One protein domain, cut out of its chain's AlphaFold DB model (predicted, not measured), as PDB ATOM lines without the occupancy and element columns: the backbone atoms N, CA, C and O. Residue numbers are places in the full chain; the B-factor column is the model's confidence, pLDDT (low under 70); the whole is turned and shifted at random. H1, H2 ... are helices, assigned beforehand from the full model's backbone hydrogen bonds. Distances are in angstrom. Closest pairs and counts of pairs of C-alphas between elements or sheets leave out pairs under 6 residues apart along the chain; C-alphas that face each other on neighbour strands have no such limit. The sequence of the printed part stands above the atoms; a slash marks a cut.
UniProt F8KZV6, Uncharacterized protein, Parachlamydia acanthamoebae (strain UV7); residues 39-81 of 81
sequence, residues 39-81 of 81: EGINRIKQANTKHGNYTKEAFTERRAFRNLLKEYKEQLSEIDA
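This is residues 39 to 81 of the 81 residues of an uncharacterized protein of Parachlamydia acanthamoebae (strain UV7) (UniProt F8KZV6). Picture one long helix, H2, that makes most of the length, with a shorter helix, H1, beyond its first end and a looping link of residues 49 to 55 between them. The two helices do not pack side by side, and the outline is a thin rod of 56 by 16 by 6 A. The printed part has 43 residues with two named helices, H1 then H2, and no named strand; the class is all helix. It is extended, with a radius of gyration of the C-alphas of 17.3 A.

Begin at H1, residues 39 to 48, and go on to H2, residues 56 to 79: the two are apart, and a short link of 7 residues joins them. Residues 39 to 44, of H1, stand free, and so do residues 63 to 81, of which 63 to 79 belong to H2. In H1 and H2 every O i to N i+4 pair is within hydrogen-bond range.

Find C-alpha 39 at (-12.204, 50.411, 30.010); from there H1 runs 14.2 A to C-alpha 48. H2 begins at C-alpha 56, (-12.497, 42.941, 13.576), and runs 35.2 A to C-alpha 79 at (-22.999, 21.274, -12.128).

The C-alphas of Gly 40 and Ala 81, the two farthest apart, are 56.3 A apart. The printed part has no cut, and no printed residue is under 70 in pLDDT.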
ATOM      1  N   GLU A  39     -11.271  49.284  30.104       97.12
ATOM      2  CA  GLU A  39     -12.204  50.411  30.010       97.12
ATOM      3  C   GLU A  39     -11.685  51.537  29.114       97.12
ATOM      4  O   GLU A  39     -12.402  52.019  28.239       97.12
ATOM      5  N   GLY A  40     -10.423  51.941  29.291       96.81
ATOM      6  CA  GLY A  40      -9.828  53.004  28.487       96.81
ATOM      7  C   GLY A  40      -9.681  52.595  27.021       96.81
ATOM      8  O   GLY A  40      -9.964  53.393  26.128       96.81
ATOM      9  N   ILE A  41      -9.295  51.343  26.768       95.44
ATOM     10  CA  ILE A  41      -9.241  50.782  25.413       95.44
ATOM     11  C   ILE A  41     -10.639  50.782  24.783       95.44
ATOM     12  O   ILE A  41     -10.786  51.232  23.650       95.44
ATOM     13  N   ASN A  42     -11.669  50.355  25.520       95.00
ATOM     14  CA  ASN A  42     -13.052  50.339  25.039       95.00
ATOM     15  C   ASN A  42     -13.573  51.745  24.730       95.00
ATOM     16  O   ASN A  42     -14.164  51.945  23.673       95.00
ATOM     17  N   ARG A  43     -13.293  52.730  25.591       96.62
ATOM     18  CA  ARG A  43     -13.673  54.131  25.363       96.62
ATOM     19  C   ARG A  43     -13.070  54.673  24.068       96.62
ATOM     20  O   ARG A  43     -13.777  55.277  23.270       96.62
ATOM     21  N   ILE A  44     -11.781  54.422  23.831       94.81
ATOM     22  CA  ILE A  44     -11.121  54.833  22.583       94.81
ATOM     23  C   ILE A  44     -11.666  54.048  21.383       94.81
ATOM     24  O   ILE A  44     -11.875  54.639  20.325       94.81
ATOM     25  N   LYS A  45     -11.927  52.740  21.529       93.50
ATOM     26  CA  LYS A  45     -12.540  51.919  20.470       93.50
ATOM     27  C   LYS A  45     -13.894  52.504  20.065       93.50
ATOM     28  O   LYS A  45     -14.124  52.687  18.874       93.50
ATOM     29  N   GLN A  46     -14.746  52.841  21.031       94.19
ATOM     30  CA  GLN A  46     -16.052  53.460  20.793       94.19
ATOM     31  C   GLN A  46     -15.910  54.826  20.118       94.19
ATOM     32  O   GLN A  46     -16.482  55.027  19.053       94.19
ATOM     33  N   ALA A  47     -15.077  55.718  20.662       94.56
ATOM     34  CA  ALA A  47     -14.877  57.061  20.113       94.56
ATOM     35  C   ALA A  47     -14.344  57.061  18.666       94.56
ATOM     36  O   ALA A  47     -14.709  57.921  17.870       94.56
ATOM     37  N   ASN A  48     -13.492  56.094  18.311       92.56
ATOM     38  CA  ASN A  48     -12.935  55.972  16.960       92.56
ATOM     39  C   ASN A  48     -13.832  55.186  15.989       92.56
ATOM     40  O   ASN A  48     -13.559  55.162  14.785       92.56
ATOM     41  N   THR A  49     -14.878  54.514  16.476       94.38
ATOM     42  CA  THR A  49     -15.788  53.752  15.618       94.38
ATOM     43  C   THR A  49     -16.778  54.707  14.960       94.38
ATOM     44  O   THR A  49     -17.630  55.275  15.626       94.38
ATOM     45  N   LYS A  50     -16.677  54.865  13.633       93.12
ATOM     46  CA  LYS A  50     -17.601  55.706  12.851       93.12
ATOM     47  C   LYS A  50     -18.814  54.933  12.332       93.12
ATOM     48  O   LYS A  50     -19.945  55.282  12.630       93.12
ATOM     49  N   HIS A  51     -18.564  53.871  11.564       94.75
ATOM     50  CA  HIS A  51     -19.613  53.094  10.880       94.75
ATOM     51  C   HIS A  51     -19.505  51.579  11.114       94.75
ATOM     52  O   HIS A  51     -20.212  50.811  10.484       94.75
ATOM     53  N   GLY A  52     -18.564  51.105  11.940       93.75
ATOM     54  CA  GLY A  52     -18.389  49.668  12.213       93.75
ATOM     55  C   GLY A  52     -17.722  48.838  11.098       93.75
ATOM     56  O   GLY A  52     -17.159  47.784  11.386       93.75
ATOM     57  N   ASN A  53     -17.657  49.339   9.860       94.62
ATOM     58  CA  ASN A  53     -17.135  48.617   8.683       94.62
ATOM     59  C   ASN A  53     -15.669  48.157   8.766       94.62
ATOM     60  O   ASN A  53     -15.239  47.342   7.955       94.62
ATOM     61  N   TYR A  54     -14.875  48.682   9.696       93.94
ATOM     62  CA  TYR A  54     -13.458  48.322   9.878       93.94
ATOM     63  C   TYR A  54     -13.194  47.657  11.232       93.94
ATOM     64  O   TYR A  54     -12.056  47.582  11.690       93.94
ATOM     65  N   THR A  55     -14.250  47.185  11.891       94.00
ATOM     66  CA  THR A  55     -14.135  46.373  13.101       94.00
ATOM     67  C   THR A  55     -13.596  44.985  12.762       94.00
ATOM     68  O   THR A  55     -13.693  44.521  11.620       94.00
ATOM     69  N   LYS A  56     -13.006  44.308  13.754       93.62
ATOM     70  CA  LYS A  56     -12.497  42.941  13.576       93.62
ATOM     71  C   LYS A  56     -13.637  42.011  13.161       93.62
ATOM     72  O   LYS A  56     -13.463  41.202  12.259       93.62
ATOM     73  N   GLU A  57     -14.790  42.214  13.779       94.69
ATOM     74  CA  GLU A  57     -16.051  41.522  13.564       94.69
ATOM     75  C   GLU A  57     -16.521  41.671  12.100       94.69
ATOM     76  O   GLU A  57     -16.712  40.673  11.402       94.69
ATOM     77  N   ALA A  58     -16.550  42.899  11.565       96.25
ATOM     78  CA  ALA A  58     -16.893  43.142  10.160       96.25
ATOM     79  C   ALA A  58     -15.876  42.531   9.176       96.25
ATOM     80  O   ALA A  58     -16.215  42.143   8.056       96.25
ATOM     81  N   PHE A  59     -14.586  42.472   9.526       97.31
ATOM     82  CA  PHE A  59     -13.590  41.778   8.699       97.31
ATOM     83  C   PHE A  59     -13.774  40.259   8.710       97.31
ATOM     84  O   PHE A  59     -13.643  39.639   7.654       97.31
ATOM     85  N   THR A  60     -14.071  39.665   9.867       97.94
ATOM     86  CA  THR A  60     -14.308  38.220   9.983       97.94
ATOM     87  C   THR A  60     -15.545  37.791   9.208       97.94
ATOM     88  O   THR A  60     -15.475  36.827   8.454       97.94
ATOM     89  N   GLU A  61     -16.627  38.561   9.302       97.75
ATOM     90  CA  GLU A  61     -17.868  38.313   8.571       97.75
ATOM     91  C   GLU A  61     -17.650  38.378   7.052       97.75
ATOM     92  O   GLU A  61     -17.932  37.421   6.334       97.75
ATOM     93  N   ARG A  62     -17.028  39.456   6.552       97.81
ATOM     94  CA  ARG A  62     -16.700  39.577   5.119       97.81
ATOM     95  C   ARG A  62     -15.807  38.449   4.619       97.81
ATOM     96  O   ARG A  62     -15.931  38.044   3.466       97.81
ATOM     97  N   ARG A  63     -14.875  37.965   5.445       98.19
ATOM     98  CA  ARG A  63     -14.031  36.819   5.087       98.19
ATOM     99  C   ARG A  63     -14.864  35.543   4.978       98.19
ATOM    100  O   ARG A  63     -14.712  34.840   3.988       98.19
ATOM    101  N   ALA A  64     -15.742  35.281   5.945       98.19
ATOM    102  CA  ALA A  64     -16.626  34.120   5.920       98.19
ATOM    103  C   ALA A  64     -17.521  34.124   4.673       98.19
ATOM    104  O   ALA A  64     -17.534  33.147   3.931       98.19
ATOM    105  N   PHE A  65     -18.159  35.257   4.362       98.25
ATOM    106  CA  PHE A  65     -18.973  35.389   3.152       98.25
ATOM    107  C   PHE A  65     -18.177  35.167   1.865       98.25
ATOM    108  O   PHE A  65     -18.660  34.508   0.952       98.25
ATOM    109  N   ARG A  66     -16.947  35.685   1.771       98.31
ATOM    110  CA  ARG A  66     -16.098  35.454   0.590       98.31
ATOM    111  C   ARG A  66     -15.741  33.985   0.403       98.31
ATOM    112  O   ARG A  66     -15.692  33.542  -0.739       98.31
ATOM    113  N   ASN A  67     -15.486  33.264   1.490       98.31
ATOM    114  CA  ASN A  67     -15.206  31.833   1.424       98.31
ATOM    115  C   ASN A  67     -16.445  31.067   0.951       98.31
ATOM    116  O   ASN A  67     -16.349  30.320  -0.013       98.31
ATOM    117  N   LEU A  68     -17.614  31.364   1.525       98.31
ATOM    118  CA  LEU A  68     -18.878  30.751   1.114       98.31
ATOM    119  C   LEU A  68     -19.184  30.997  -0.373       98.31
ATOM    120  O   LEU A  68     -19.537  30.083  -1.108       98.31
ATOM    121  N   LEU A  69     -18.991  32.232  -0.848       98.25
ATOM    122  CA  LEU A  69     -19.168  32.565  -2.264       98.25
ATOM    123  C   LEU A  69     -18.173  31.839  -3.178       98.25
ATOM    124  O   LEU A  69     -18.487  31.616  -4.343       98.25
ATOM    125  N   LYS A  70     -16.970  31.517  -2.691       98.06
ATOM    126  CA  LYS A  70     -15.986  30.729  -3.443       98.06
ATOM    127  C   LYS A  70     -16.457  29.282  -3.571       98.06
ATOM    128  O   LYS A  70     -16.500  28.778  -4.684       98.06
ATOM    129  N   GLU A  71     -16.882  28.683  -2.461       97.62
ATOM    130  CA  GLU A  71     -17.400  27.311  -2.406       97.62
ATOM    131  C   GLU A  71     -18.617  27.132  -3.322       97.62
ATOM    132  O   GLU A  71     -18.646  26.225  -4.145       97.62
ATOM    133  N   TYR A  72     -19.591  28.047  -3.267       97.19
ATOM    134  CA  TYR A  72     -20.764  27.978  -4.146       97.19
ATOM    135  C   TYR A  72     -20.421  28.134  -5.627       97.19
ATOM    136  O   TYR A  72     -21.050  27.500  -6.467       97.19
ATOM    137  N   LYS A  73     -19.431  28.961  -5.972       96.81
ATOM    138  CA  LYS A  73     -18.987  29.088  -7.367       96.81
ATOM    139  C   LYS A  73     -18.327  27.813  -7.879       96.81
ATOM    140  O   LYS A  73     -18.551  27.463  -9.030       96.81
ATOM    141  N   GLU A  74     -17.538  27.148  -7.041       96.50
ATOM    142  CA  GLU A  74     -16.926  25.856  -7.369       96.50
ATOM    143  C   GLU A  74     -18.019  24.801  -7.599       96.50
ATOM    144  O   GLU A  74     -18.061  24.196  -8.665       96.50
ATOM    145  N   GLN A  75     -18.992  24.699  -6.690       95.62
ATOM    146  CA  GLN A  75     -20.135  23.787  -6.837       95.62
ATOM    147  C   GLN A  75     -20.959  24.049  -8.103       95.62
ATOM    148  O   GLN A  75     -21.312  23.115  -8.812       95.62
ATOM    149  N   LEU A  76     -21.265  25.312  -8.416       96.00
ATOM    150  CA  LEU A  76     -21.998  25.652  -9.640       96.00
ATOM    151  C   LEU A  76     -21.210  25.263 -10.894       96.00
ATOM    152  O   LEU A  76     -21.786  24.712 -11.824       96.00
ATOM    153  N   SER A  77     -19.893  25.485 -10.901       94.62
ATOM    154  CA  SER A  77     -19.055  25.087 -12.035       94.62
ATOM    155  C   SER A  77     -18.982  23.573 -12.244       94.62
ATOM    156  O   SER A  77     -18.797  23.142 -13.373       94.62
ATOM    157  N   GLU A  78     -19.143  22.775 -11.185       92.44
ATOM    158  CA  GLU A  78     -19.232  21.312 -11.281       92.44
ATOM    159  C   GLU A  78     -20.575  20.845 -11.855       92.44
ATOM    160  O   GLU A  78     -20.627  19.807 -12.501       92.44
ATOM    161  N   ILE A  79     -21.657  21.593 -11.615       92.75
ATOM    162  CA  ILE A  79     -22.999  21.274 -12.128       92.75
ATOM    163  C   ILE A  79     -23.122  21.618 -13.616       92.75
ATOM    164  O   ILE A  79     -23.793  20.903 -14.356       92.75
ATOM    165  N   ASP A  80     -22.497  22.717 -14.042       83.88
ATOM    166  CA  ASP A  80     -22.547  23.206 -15.424       83.88
ATOM    167  C   ASP A  80     -21.545  22.496 -16.369       83.88
ATOM    168  O   ASP A  80     -21.485  22.838 -17.554       83.88
ATOM    169  N   ALA A  81     -20.747  21.545 -15.864       70.12
ATOM    170  CA  ALA A  81     -19.726  20.785 -16.600       70.12
ATOM    171  C   ALA A  81     -20.225  19.406 -17.060       70.12
ATOM    172  O   ALA A  81     -19.852  19.010 -18.190       70.12
TER     173      ALA A  81